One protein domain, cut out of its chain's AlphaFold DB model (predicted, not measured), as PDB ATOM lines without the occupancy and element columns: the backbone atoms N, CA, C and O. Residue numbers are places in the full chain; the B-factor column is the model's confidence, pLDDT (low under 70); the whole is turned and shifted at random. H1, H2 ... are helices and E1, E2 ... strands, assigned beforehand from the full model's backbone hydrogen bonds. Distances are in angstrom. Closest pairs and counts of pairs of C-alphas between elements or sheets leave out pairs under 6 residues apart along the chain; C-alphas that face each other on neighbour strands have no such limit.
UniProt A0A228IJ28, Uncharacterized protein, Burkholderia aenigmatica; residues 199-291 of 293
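Overview. This is residues 199 to 291 of the 293 residues of an uncharacterized protein of Burkholderia aenigmatica (UniProt A0A228IJ28). Three steeply tilted helices make the body of a loose rod, with a small sheet of E3, E4 and E5 at one end and the hairpin E1 and E2 at the other, its tip, residues 239 to 245, sticking out. The printed part has 93 residues with three named helices and five named strands, in the order H1 H2 E1 E2 H3 E3 E4 E5 along the chain, a mixed class of helices and strands; both sheets, E3 - E4 - E5 and E1 - E2, are antiparallel. The radius of gyration of the C-alphas is 15.4 A, and they span 55 by 23 by 22 A.

Along the chain. Find C-alpha 201 at (143.713, 162.377, 154.321); from there H1 runs 15.9 A to residue 212. Next come H2, residues 216 to 229, 20.3 A, and E1, residues 234 to 236. E2, residues 249 to 253, leads into H3, residues 254 to 267, 20.7 A. E3, residues 269 to 272, E4, residues 275 to 278, and E5, residues 281 to 286, follow; E5 ends at C-alpha 286, (144.546, 149.869, 171.410).

Arrangement. Look at H2: it touches H1 at a steep tilt of 60 degrees, opposite ways, closest at the C-alphas of His 209 and Leu 216, 5.9 A. It touches H3 about perpendicular, at 78 degrees, closest at the C-alphas of Tyr 226 and Ala 260, 6.6 A. E3, E4 and E5 form a meander, each strand the antiparallel neighbour of the one before; look for N 269 and O 277, 3.0 A, and N 276 and O 285, 2.9 A. H2 is on this sheet; H3 only grazes it, with residues 264 to 267. In the hairpin E1 and E2, N 234 and O 251 are 3.0 A apart. In H1 every O i to N i+4 pair is within hydrogen-bond range; H2 and H3 have 9 of 10 each.

Size, cuts and confidence. The C-alphas of Ala 242 and Gly 272, the two farthest apart, are 55.0 A apart. The printed part has no cut, and its one long link is E1 to E2. Look for pLDDT under 70 at residues 228 to 230, 232 to 249 and 289 to 291.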
ATOM      1  N   GLU A 199     139.091 168.409 155.068       82.19
ATOM      2  CA  GLU A 199     140.483 168.058 155.366       82.19
ATOM      3  C   GLU A 199     141.041 167.059 154.347       82.19
ATOM      4  O   GLU A 199     140.320 166.252 153.757       82.19
ATOM      5  N   ILE A 200     142.362 167.091 154.169       79.44
ATOM      6  CA  ILE A 200     143.116 166.107 153.382       79.44
ATOM      7  C   ILE A 200     143.389 164.867 154.251       79.44
ATOM      8  O   ILE A 200     143.579 165.002 155.464       79.44
ATOM      9  N   LYS A 201     143.477 163.671 153.637       83.25
ATOM     10  CA  LYS A 201     143.713 162.377 154.321       83.25
ATOM     11  C   LYS A 201     144.816 162.470 155.385       83.25
ATOM     12  O   LYS A 201     144.578 162.153 156.543       83.25
ATOM     13  N   SER A 202     145.995 162.989 155.044       80.00
ATOM     14  CA  SER A 202     147.129 163.103 155.976       80.00
ATOM     15  C   SER A 202     146.825 163.935 157.235       80.00
ATOM     16  O   SER A 202     147.224 163.548 158.337       80.00
ATOM     17  N   ARG A 203     146.082 165.045 157.109       82.50
ATOM     18  CA  ARG A 203     145.654 165.883 158.246       82.50
ATOM     19  C   ARG A 203     144.617 165.163 159.100       82.50
ATOM     20  O   ARG A 203     144.760 165.135 160.322       82.50
ATOM     21  N   ALA A 204     143.633 164.543 158.456       85.69
ATOM     22  CA  ALA A 204     142.599 163.769 159.127       85.69
ATOM     23  C   ALA A 204     143.196 162.620 159.955       85.69
ATOM     24  O   ALA A 204     142.839 162.456 161.121       85.69
ATOM     25  N   LEU A 205     144.163 161.879 159.397       88.25
ATOM     26  CA  LEU A 205     144.841 160.778 160.084       88.25
ATOM     27  C   LEU A 205     145.641 161.250 161.298       88.25
ATOM     28  O   LEU A 205     145.500 160.681 162.378       88.25
ATOM     29  N   ARG A 206     146.432 162.323 161.164       86.12
ATOM     30  CA  ARG A 206     147.187 162.898 162.293       86.12
ATOM     31  C   ARG A 206     146.262 163.414 163.392       86.12
ATOM     32  O   ARG A 206     146.516 163.176 164.572       86.12
ATOM     33  N   ARG A 207     145.177 164.095 163.013       91.56
ATOM     34  CA  ARG A 207     144.171 164.589 163.957       91.56
ATOM     35  C   ARG A 207     143.498 163.428 164.689       91.56
ATOM     36  O   ARG A 207     143.443 163.448 165.913       91.56
ATOM     37  N   LYS A 208     143.066 162.386 163.974       90.94
ATOM     38  CA  LYS A 208     142.422 161.213 164.579       90.94
ATOM     39  C   LYS A 208     143.359 160.378 165.434       90.94
ATOM     40  O   LYS A 208     142.939 159.953 166.506       90.94
ATOM     41  N   HIS A 209     144.618 160.223 165.041       89.06
ATOM     42  CA  HIS A 209     145.650 159.627 165.888       89.06
ATOM     43  C   HIS A 209     145.753 160.367 167.229       89.06
ATOM     44  O   HIS A 209     145.696 159.741 168.283       89.06
ATOM     45  N   LYS A 210     145.807 161.706 167.203       88.50
ATOM     46  CA  LYS A 210     145.884 162.529 168.418       88.50
ATOM     47  C   LYS A 210     144.604 162.485 169.263       88.50
ATOM     48  O   LYS A 210     144.693 162.456 170.483       88.50
ATOM     49  N   GLU A 211     143.432 162.499 168.630       86.69
ATOM     50  CA  GLU A 211     142.134 162.462 169.322       86.69
ATOM     51  C   GLU A 211     141.856 161.098 169.970       86.69
ATOM     52  O   GLU A 211     141.329 161.034 171.077       86.69
ATOM     53  N   THR A 212     142.181 160.005 169.277       84.81
ATOM     54  CA  THR A 212     141.781 158.646 169.681       84.81
ATOM     55  C   THR A 212     142.896 157.854 170.359       84.81
ATOM     56  O   THR A 212     142.616 156.885 171.062       84.81
ATOM     57  N   GLY A 213     144.159 158.240 170.146       84.25
ATOM     58  CA  GLY A 213     145.344 157.507 170.601       84.25
ATOM     59  C   GLY A 213     145.633 156.215 169.822       84.25
ATOM     60  O   GLY A 213     146.583 155.512 170.154       84.25
ATOM     61  N   MET A 214     144.834 155.882 168.800       86.38
ATOM     62  CA  MET A 214     145.055 154.715 167.934       86.38
ATOM     63  C   MET A 214     146.284 154.918 167.049       86.38
ATOM     64  O   MET A 214     146.560 156.045 166.651       86.38
ATOM     65  N   SER A 215     146.999 153.857 166.666       88.69
ATOM     66  CA  SER A 215     148.142 153.989 165.748       88.69
ATOM     67  C   SER A 215     147.734 154.596 164.394       88.69
ATOM     68  O   SER A 215     146.588 154.465 163.952       88.69
ATOM     69  N   LEU A 216     148.678 155.255 163.711       85.44
ATOM     70  CA  LEU A 216     148.431 155.842 162.386       85.44
ATOM     71  C   LEU A 216     147.959 154.793 161.371       85.44
ATOM     72  O   LEU A 216     147.041 155.075 160.610       85.44
ATOM     73  N   ALA A 217     148.510 153.576 161.427       86.38
ATOM     74  CA  ALA A 217     148.108 152.464 160.567       86.38
ATOM     75  C   ALA A 217     146.639 152.052 160.780       86.38
ATOM     76  O   ALA A 217     145.918 151.788 159.821       86.38
ATOM     77  N   VAL A 218     146.168 152.045 162.032       87.62
ATOM     78  CA  VAL A 218     144.763 151.748 162.357       87.62
ATOM     79  C   VAL A 218     143.854 152.871 161.864       87.62
ATOM     80  O   VAL A 218     142.842 152.600 161.224       87.62
ATOM     81  N   CYS A 219     144.232 154.134 162.093       89.06
ATOM     82  CA  CYS A 219     143.478 155.280 161.583       89.06
ATOM     83  C   CYS A 219     143.379 155.258 160.053       89.06
ATOM     84  O   CYS A 219     142.320 155.556 159.507       89.06
ATOM     85  N   GLU A 220     144.470 154.910 159.370       89.56
ATOM     86  CA  GLU A 220     144.516 154.804 157.914       89.56
ATOM     87  C   GLU A 220     143.597 153.702 157.405       89.56
ATOM     88  O   GLU A 220     142.784 153.948 156.517       89.56
ATOM     89  N   ARG A 221     143.632 152.530 158.043       88.62
ATOM     90  CA  ARG A 221     142.760 151.420 157.671       88.62
ATOM     91  C   ARG A 221     141.281 151.763 157.841       88.62
ATOM     92  O   ARG A 221     140.493 151.486 156.943       88.62
ATOM     93  N   ILE A 222     140.911 152.401 158.956       88.19
ATOM     94  CA  ILE A 222     139.541 152.886 159.191       88.19
ATOM     95  C   ILE A 222     139.145 153.892 158.108       88.19
ATOM     96  O   ILE A 222     138.041 153.829 157.576       88.19
ATOM     97  N   PHE A 223     140.044 154.816 157.772       87.88
ATOM     98  CA  PHE A 223     139.779 155.821 156.753       87.88
ATOM     99  C   PHE A 223     139.503 155.180 155.388       87.88
ATOM    100  O   PHE A 223     138.513 155.530 154.754       87.88
ATOM    101  N   ASP A 224     140.323 154.218 154.964       85.69
ATOM    102  CA  ASP A 224     140.194 153.572 153.654       85.69
ATOM    103  C   ASP A 224     138.918 152.716 153.553       85.69
ATOM    104  O   ASP A 224     138.185 152.823 152.571       85.69
ATOM    105  N   LEU A 225     138.565 151.974 154.613       83.25
ATOM    106  CA  LEU A 225     137.323 151.185 154.671       83.25
ATOM    107  C   LEU A 225     136.059 152.033 154.464       83.25
ATOM    108  O   LEU A 225     135.089 151.584 153.851       83.25
ATOM    109  N   TYR A 226     136.053 153.257 154.996       80.25
ATOM    110  CA  TYR A 226     134.910 154.166 154.901       80.25
ATOM    111  C   TYR A 226     134.975 155.044 153.642       80.25
ATOM    112  O   TYR A 226     133.929 155.383 153.084       80.25
ATOM    113  N   ALA A 227     136.176 155.354 153.148       73.38
ATOM    114  CA  ALA A 227     136.372 156.078 151.897       73.38
ATOM    115  C   ALA A 227     135.917 155.266 150.673       73.38
ATOM    116  O   ALA A 227     135.347 155.843 149.752       73.38
ATOM    117  N   GLU A 228     136.114 153.945 150.675       64.81
ATOM    118  CA  GLU A 228     135.673 153.059 149.588       64.81
ATOM    119  C   GLU A 228     134.147 152.869 149.556       64.81
ATOM    120  O   GLU A 228     133.561 152.757 148.480       64.81
ATOM    121  N   ASN A 229     133.494 152.876 150.725       61.16
ATOM    122  CA  ASN A 229     132.095 152.458 150.858       61.16
ATOM    123  C   ASN A 229     131.087 153.600 151.076       61.16
ATOM    124  O   ASN A 229     129.907 153.419 150.778       61.16
ATOM    125  N   MET A 230     131.499 154.756 151.614       58.81
ATOM    126  CA  MET A 230     130.562 155.818 152.022       58.81
ATOM    127  C   MET A 230     130.891 157.232 151.529       58.81
ATOM    128  O   MET A 230     129.978 158.056 151.483       58.81
ATOM    129  N   TRP A 231     132.131 157.549 151.146       70.75
ATOM    130  CA  TRP A 231     132.511 158.935 150.830       70.75
ATOM    131  C   TRP A 231     132.852 159.152 149.358       70.75
ATOM    132  O   TRP A 231     133.867 158.678 148.849       70.75
ATOM    133  N   LYS A 232     132.078 160.004 148.678       60.03
ATOM    134  CA  LYS A 232     132.513 160.604 147.412       60.03
ATOM    135  C   LYS A 232     133.394 161.809 147.732       60.03
ATOM    136  O   LYS A 232     132.912 162.932 147.751       60.03
ATOM    137  N   GLY A 233     134.668 161.563 148.044       61.66
ATOM    138  CA  GLY A 233     135.619 162.647 148.318       61.66
ATOM    139  C   GLY A 233     135.607 163.698 147.202       61.66
ATOM    140  O   GLY A 233     135.657 163.352 146.019       61.66
ATOM    141  N   GLU A 234     135.526 164.969 147.583       65.38
ATOM    142  CA  GLU A 234     135.554 166.094 146.651       65.38
ATOM    143  C   GLU A 234     137.002 166.341 146.217       65.38
ATOM    144  O   GLU A 234     137.949 166.137 146.978       65.38
ATOM    145  N   THR A 235     137.207 166.757 144.970       65.19
ATOM    146  CA  THR A 235     138.547 167.138 144.507       65.19
ATOM    147  C   THR A 235     138.697 168.635 144.711       65.19
ATOM    148  O   THR A 235     137.978 169.403 144.077       65.19
ATOM    149  N   CYS A 236     139.616 169.066 145.575       61.03
ATOM    150  CA  CYS A 236     139.976 170.476 145.618       61.03
ATOM    151  C   CYS A 236     140.951 170.747 144.465       61.03
ATOM    152  O   CYS A 236     142.058 170.198 144.415       61.03
ATOM    153  N   VAL A 237     140.512 171.557 143.502       54.75
ATOM    154  CA  VAL A 237     141.378 172.071 142.439       54.75
ATOM    155  C   VAL A 237     142.044 173.340 142.958       54.75
ATOM    156  O   VAL A 237     141.389 174.185 143.562       54.75
ATOM    157  N   ASN A 238     143.354 173.441 142.747       55.31
ATOM    158  CA  ASN A 238     144.162 174.589 143.138       55.31
ATOM    159  C   ASN A 238     143.606 175.887 142.502       55.31
ATOM    160  O   ASN A 238     143.494 175.939 141.274       55.31
ATOM    161  N   PRO A 239     143.283 176.935 143.282       48.53
ATOM    162  CA  PRO A 239     142.841 178.219 142.741       48.53
ATOM    163  C   PRO A 239     143.963 179.018 142.051       48.53
ATOM    164  O   PRO A 239     143.665 179.993 141.364       48.53
ATOM    165  N   ASN A 240     145.237 178.624 142.195       47.94
ATOM    166  CA  ASN A 240     146.382 179.337 141.634       47.94
ATOM    167  C   ASN A 240     147.124 178.524 140.543       47.94
ATOM    168  O   ASN A 240     148.009 177.720 140.858       47.94
ATOM    169  N   PRO A 241     146.815 178.737 139.247       52.34
ATOM    170  CA  PRO A 241     147.414 178.000 138.130       52.34
ATOM    171  C   PRO A 241     148.889 178.357 137.858       52.34
ATOM    172  O   PRO A 241     149.517 177.732 137.007       52.34
ATOM    173  N   ALA A 242     149.456 179.344 138.562       51.09
ATOM    174  CA  ALA A 242     150.804 179.857 138.311       51.09
ATOM    175  C   ALA A 242     151.942 179.039 138.954       51.09
ATOM    176  O   ALA A 242     153.106 179.337 138.700       51.09
ATOM    177  N   VAL A 243     151.640 178.025 139.778       49.28
ATOM    178  CA  VAL A 243     152.657 177.195 140.454       49.28
ATOM    179  C   VAL A 243     152.763 175.827 139.761       49.28
ATOM    180  O   VAL A 243     151.871 174.988 139.927       49.28
ATOM    181  N   PRO A 244     153.836 175.556 138.991       46.06
ATOM    182  CA  PRO A 244     154.037 174.260 138.351       46.06
ATOM    183  C   PRO A 244     154.294 173.179 139.412       46.06
ATOM    184  O   PRO A 244     155.222 173.302 140.205       46.06
ATOM    185  N   GLY A 245     153.490 172.109 139.420       52.78
ATOM    186  CA  GLY A 245     153.749 170.906 140.230       52.78
ATOM    187  C   GLY A 245     152.703 170.543 141.291       52.78
ATOM    188  O   GLY A 245     152.792 169.457 141.866       52.78
ATOM    189  N   HIS A 246     151.681 171.369 141.534       52.25
ATOM    190  CA  HIS A 246     150.604 171.000 142.460       52.25
ATOM    191  C   HIS A 246     149.582 170.062 141.807       52.25
ATOM    192  O   HIS A 246     148.848 170.441 140.896       52.25
ATOM    193  N   LYS A 247     149.525 168.817 142.291       55.97
ATOM    194  CA  LYS A 247     148.504 167.839 141.895       55.97
ATOM    195  C   LYS A 247     147.185 168.132 142.626       55.97
ATOM    196  O   LYS A 247     147.231 168.483 143.805       55.97
ATOM    197  N   PRO A 248     146.019 167.965 141.973       63.16
ATOM    198  CA  PRO A 248     144.731 168.058 142.650       63.16
ATOM    199  C   PRO A 248     144.652 167.005 143.761       63.16
ATOM    200  O   PRO A 248     144.958 165.830 143.542       63.16
ATOM    201  N   CYS A 249     144.251 167.432 144.956       65.62
ATOM    202  CA  CYS A 249     144.135 166.567 146.127       65.62
ATOM    203  C   CYS A 249     142.664 166.256 146.409       65.62
ATOM    204  O   CYS A 249     141.775 167.083 146.199       65.62
ATOM    205  N   ARG A 250     142.400 165.049 146.915       75.06
ATOM    206  CA  ARG A 250     141.068 164.673 147.391       75.06
ATOM    207  C   ARG A 250     140.885 165.158 148.828       75.06
ATOM    208  O   ARG A 250     141.716 164.869 149.693       75.06
ATOM    209  N   VAL A 251     139.800 165.881 149.064       80.44
ATOM    210  CA  VAL A 251     139.384 166.392 150.370       80.44
ATOM    211  C   VAL A 251     138.105 165.707 150.824       80.44
ATOM    212  O   VAL A 251     137.308 165.215 150.025       80.44
ATOM    213  N   TYR A 252     137.937 165.654 152.139       84.94
ATOM    214  CA  TYR A 252     136.847 164.948 152.795       84.94
ATOM    215  C   TYR A 252     136.240 165.848 153.865       84.94
ATOM    216  O   TYR A 252     136.970 166.544 154.577       84.94
ATOM    217  N   LYS A 253     134.911 165.837 153.999       86.81
ATOM    218  CA  LYS A 253     134.220 166.667 154.988       86.81
ATOM    219  C   LYS A 253     134.567 166.202 156.399       86.81
ATOM    220  O   LYS A 253     134.411 165.031 156.742       86.81
ATOM    221  N   ILE A 254     134.960 167.134 157.269       88.00
ATOM    222  CA  ILE A 254     135.352 166.837 158.660       88.00
ATOM    223  C   ILE A 254     134.230 166.102 159.406       88.00
ATOM    224  O   ILE A 254     134.489 165.180 160.184       88.00
ATOM    225  N   LYS A 255     132.974 166.489 159.149       88.19
ATOM    226  CA  LYS A 255     131.784 165.869 159.750       88.19
ATOM    227  C   LYS A 255     131.664 164.390 159.391       88.19
ATOM    228  O   LYS A 255     131.391 163.582 160.274       88.19
ATOM    229  N   GLU A 256     131.907 164.041 158.132       86.81
ATOM    230  CA  GLU A 256     131.836 162.664 157.641       86.81
ATOM    231  C   GLU A 256     132.941 161.810 158.258       86.81
ATOM    232  O   GLU A 256     132.654 160.751 158.812       86.81
ATOM    233  N   ILE A 257     134.176 162.328 158.283       87.88
ATOM    234  CA  ILE A 257     135.321 161.677 158.938       87.88
ATOM    235  C   ILE A 257     135.006 161.387 160.406       87.88
ATOM    236  O   ILE A 257     135.212 160.279 160.897       87.88
ATOM    237  N   ASN A 258     134.478 162.376 161.128       90.31
ATOM    238  CA  ASN A 258     134.112 162.202 162.530       90.31
ATOM    239  C   ASN A 258     132.990 161.164 162.707       90.31
ATOM    240  O   ASN A 258     133.061 160.362 163.639       90.31
ATOM    241  N   ALA A 259     131.991 161.150 161.819       87.81
ATOM    242  CA  ALA A 259     130.900 160.180 161.850       87.81
ATOM    243  C   ALA A 259     131.388 158.745 161.599       87.81
ATOM    244  O   ALA A 259     130.985 157.847 162.334       87.81
ATOM    245  N   ALA A 260     132.297 158.531 160.643       87.88
ATOM    246  CA  ALA A 260     132.877 157.212 160.376       87.88
ATOM    247  C   ALA A 260     133.678 156.675 161.554       87.88
ATOM    248  O   ALA A 260     133.449 155.551 161.982       87.88
ATOM    249  N   PHE A 261     134.577 157.485 162.118       89.94
ATOM    250  CA  PHE A 261     135.360 157.055 163.276       89.94
ATOM    251  C   PHE A 261     134.451 156.764 164.476       89.94
ATOM    252  O   PHE A 261     134.645 155.763 165.155       89.94
ATOM    253  N   LYS A 262     133.409 157.575 164.705       89.06
ATOM    254  CA  LYS A 262     132.419 157.311 165.762       89.06
ATOM    255  C   LYS A 262     131.627 156.024 165.505       89.06
ATOM    256  O   LYS A 262     131.391 155.263 166.438       89.06
ATOM    257  N   HIS A 263     131.215 155.790 164.261       88.38
ATOM    258  CA  HIS A 263     130.514 154.575 163.866       88.38
ATOM    259  C   HIS A 263     131.407 153.350 164.057       88.38
ATOM    260  O   HIS A 263     131.000 152.416 164.732       88.38
ATOM    261  N   PHE A 264     132.640 153.388 163.552       88.88
ATOM    262  CA  PHE A 264     133.620 152.323 163.728       88.88
ATOM    263  C   PHE A 264     133.788 151.979 165.208       88.88
ATOM    264  O   PHE A 264     133.505 150.851 165.595       88.88
ATOM    265  N   LEU A 265     134.113 152.974 166.045       87.62
ATOM    266  CA  LEU A 265     134.322 152.805 167.488       87.62
ATOM    267  C   LEU A 265     133.115 152.210 168.234       87.62
ATOM    268  O   LEU A 265     133.309 151.557 169.253       87.62
ATOM    269  N   LYS A 266     131.886 152.376 167.728       86.62
ATOM    270  CA  LYS A 266     130.675 151.779 168.315       86.62
ATOM    271  C   LYS A 266     130.598 150.256 168.136       86.62
ATOM    272  O   LYS A 266     129.971 149.593 168.956       86.62
ATOM    273  N   TYR A 267     131.180 149.710 167.069       85.56
ATOM    274  CA  TYR A 267     131.037 148.292 166.698       85.56
ATOM    275  C   TYR A 267     132.296 147.451 166.937       85.56
ATOM    276  O   TYR A 267     132.270 146.240 166.708       85.56
ATOM    277  N   VAL A 268     133.382 148.061 167.415       87.38
ATOM    278  CA  VAL A 268     134.620 147.339 167.721       87.38
ATOM    279  C   VAL A 268     134.417 146.402 168.914       87.38
ATOM    280  O   VAL A 268     133.818 146.779 169.922       87.38
ATOM    281  N   LYS A 269     134.939 145.173 168.825       85.06
ATOM    282  CA  LYS A 269     134.792 144.158 169.876       85.06
ATOM    283  C   LYS A 269     135.960 144.210 170.870       85.06
ATOM    284  O   LYS A 269     137.114 144.123 170.431       85.06
ATOM    285  N   PRO A 270     135.707 144.299 172.189       86.81
ATOM    286  CA  PRO A 270     136.760 144.222 173.197       86.81
ATOM    287  C   PRO A 270     137.285 142.786 173.327       86.81
ATOM    288  O   PRO A 270     136.517 141.828 173.268       86.81
ATOM    289  N   VAL A 271     138.598 142.636 173.517       82.00
ATOM    290  CA  VAL A 271     139.271 141.323 173.667       82.00
ATOM    291  C   VAL A 271     139.968 141.171 175.027       82.00
ATOM    292  O   VAL A 271     140.339 140.064 175.408       82.00
ATOM    293  N   GLY A 272     140.087 142.261 175.794       76.12
ATOM    294  CA  GLY A 272     140.683 142.298 177.134       76.12
ATOM    295  C   GLY A 272     141.985 143.106 177.189       76.12
ATOM    296  O   GLY A 272     142.631 143.341 176.169       76.12
ATOM    297  N   ASN A 273     142.372 143.556 178.389       78.38
ATOM    298  CA  ASN A 273     143.609 144.315 178.651       78.38
ATOM    299  C   ASN A 273     143.750 145.645 177.862       78.38
ATOM    300  O   ASN A 273     144.853 146.032 177.469       78.38
ATOM    301  N   GLY A 274     142.624 146.318 177.578       77.00
ATOM    302  CA  GLY A 274     142.572 147.554 176.775       77.00
ATOM    303  C   GLY A 274     142.667 147.341 175.256       77.00
ATOM    304  O   GLY A 274     142.721 148.303 174.492       77.00
ATOM    305  N   TYR A 275     142.691 146.085 174.791       84.25
ATOM    306  CA  TYR A 275     142.772 145.758 173.368       84.25
ATOM    307  C   TYR A 275     141.412 145.477 172.737       84.25
ATOM    308  O   TYR A 275     140.507 144.883 173.334       84.25
ATOM    309  N   PHE A 276     141.338 145.843 171.466       87.62
ATOM    310  CA  PHE A 276     140.167 145.771 170.619       87.62
ATOM    311  C   PHE A 276     140.463 144.993 169.331       87.62
ATOM    312  O   PHE A 276     141.612 144.916 168.880       87.62
ATOM    313  N   THR A 277     139.419 144.410 168.741       88.44
ATOM    314  CA  THR A 277     139.480 143.720 167.445       88.44
ATOM    315  C   THR A 277     138.310 144.092 166.559       88.44
ATOM    316  O   THR A 277     137.205 144.361 167.037       88.44
ATOM    317  N   ASP A 278     138.563 144.055 165.259       86.19
ATOM    318  CA  ASP A 278     137.565 144.249 164.223       86.19
ATOM    319  C   ASP A 278     137.812 143.249 163.085       86.19
ATOM    320  O   ASP A 278     138.934 142.778 162.904       86.19
ATOM    321  N   LYS A 279     136.765 142.894 162.335       84.56
ATOM    322  CA  LYS A 279     136.869 141.939 161.219       84.56
ATOM    323  C   LYS A 279     137.755 142.454 160.075       84.56
ATOM    324  O   LYS A 279     138.363 141.647 159.380       84.56
ATOM    325  N   ASP A 280     137.839 143.772 159.898       82.12
ATOM    326  CA  ASP A 280     138.516 144.415 158.770       82.12
ATOM    327  C   ASP A 280     139.936 144.899 159.140       82.12
ATOM    328  O   ASP A 280     140.697 145.364 158.275       82.12
ATOM    329  N   ILE A 281     140.313 144.757 160.420       83.62
ATOM    330  CA  ILE A 281     141.644 145.060 160.958       83.62
ATOM    331  C   ILE A 281     142.278 143.768 161.501       83.62
ATOM    332  O   ILE A 281     141.893 143.295 162.568       83.62
ATOM    333  N   PRO A 282     143.283 143.199 160.807       75.25
ATOM    334  CA  PRO A 282     143.818 141.871 161.123       75.25
ATOM    335  C   PRO A 282     144.570 141.813 162.460       75.25
ATOM    336  O   PRO A 282     144.736 140.743 163.044       75.25
ATOM    337  N   THR A 283     145.044 142.955 162.957       81.19
ATOM    338  CA  THR A 283     145.825 143.059 164.192       81.19
ATOM    339  C   THR A 283     144.985 143.605 165.337       81.19
ATOM    340  O   THR A 283     144.226 144.554 165.149       81.19
ATOM    341  N   ARG A 284     145.194 143.092 166.556       84.62
ATOM    342  CA  ARG A 284     144.658 143.718 167.776       84.62
ATOM    343  C   ARG A 284     145.226 145.129 167.911       84.62
ATOM    344  O   ARG A 284     146.423 145.328 167.715       84.62
ATOM    345  N   PHE A 285     144.389 146.090 168.277       85.69
ATOM    346  CA  PHE A 285     144.803 147.481 168.440       85.69
ATOM    347  C   PHE A 285     144.287 148.064 169.750       85.69
ATOM    348  O   PHE A 285     143.321 147.573 170.333       85.69
ATOM    349  N   ARG A 286     144.966 149.105 170.233       85.19
ATOM    350  CA  ARG A 286     144.546 149.869 171.410       85.19
ATOM    351  C   ARG A 286     143.717 151.066 170.986       85.19
ATOM    352  O   ARG A 286     144.044 151.730 170.002       85.19
ATOM    353  N   VAL A 287     142.699 151.367 171.784       81.94
ATOM    354  CA  VAL A 287     141.892 152.582 171.652       81.94
ATOM    355  C   VAL A 287     141.896 153.305 172.998       81.94
ATOM    356  O   VAL A 287     140.952 153.161 173.774       81.94
ATOM    357  N   PRO A 288     142.953 154.080 173.304       77.94
ATOM    358  CA  PRO A 288     143.093 154.750 174.597       77.94
ATOM    359  C   PRO A 288     141.910 155.655 174.970       77.94
ATOM    360  O   PRO A 288     141.633 155.852 176.150       77.94
ATOM    361  N   CYS A 289     141.181 156.200 173.987       68.81
ATOM    362  CA  CYS A 289     139.999 157.023 174.252       68.81
ATOM    363  C   CYS A 289     138.771 156.243 174.765       68.81
ATOM    364  O   CYS A 289     137.838 156.881 175.238       68.81
ATOM    365  N   LEU A 290     138.756 154.906 174.680       67.62
ATOM    366  CA  LEU A 290     137.691 154.036 175.205       67.62
ATOM    367  C   LEU A 290     138.084 153.321 176.512       67.62
ATOM    368  O   LEU A 290     137.266 152.614 177.083       67.62
ATOM    369  N   GLU A 291     139.317 153.493 177.002       58.59
ATOM    370  CA  GLU A 291     139.805 152.882 178.253       58.59
ATOM    371  C   GLU A 291     139.330 153.635 179.526       58.59
ATOM    372  O   GLU A 291     139.820 153.343 180.613       58.59
TER     373      GLU A 291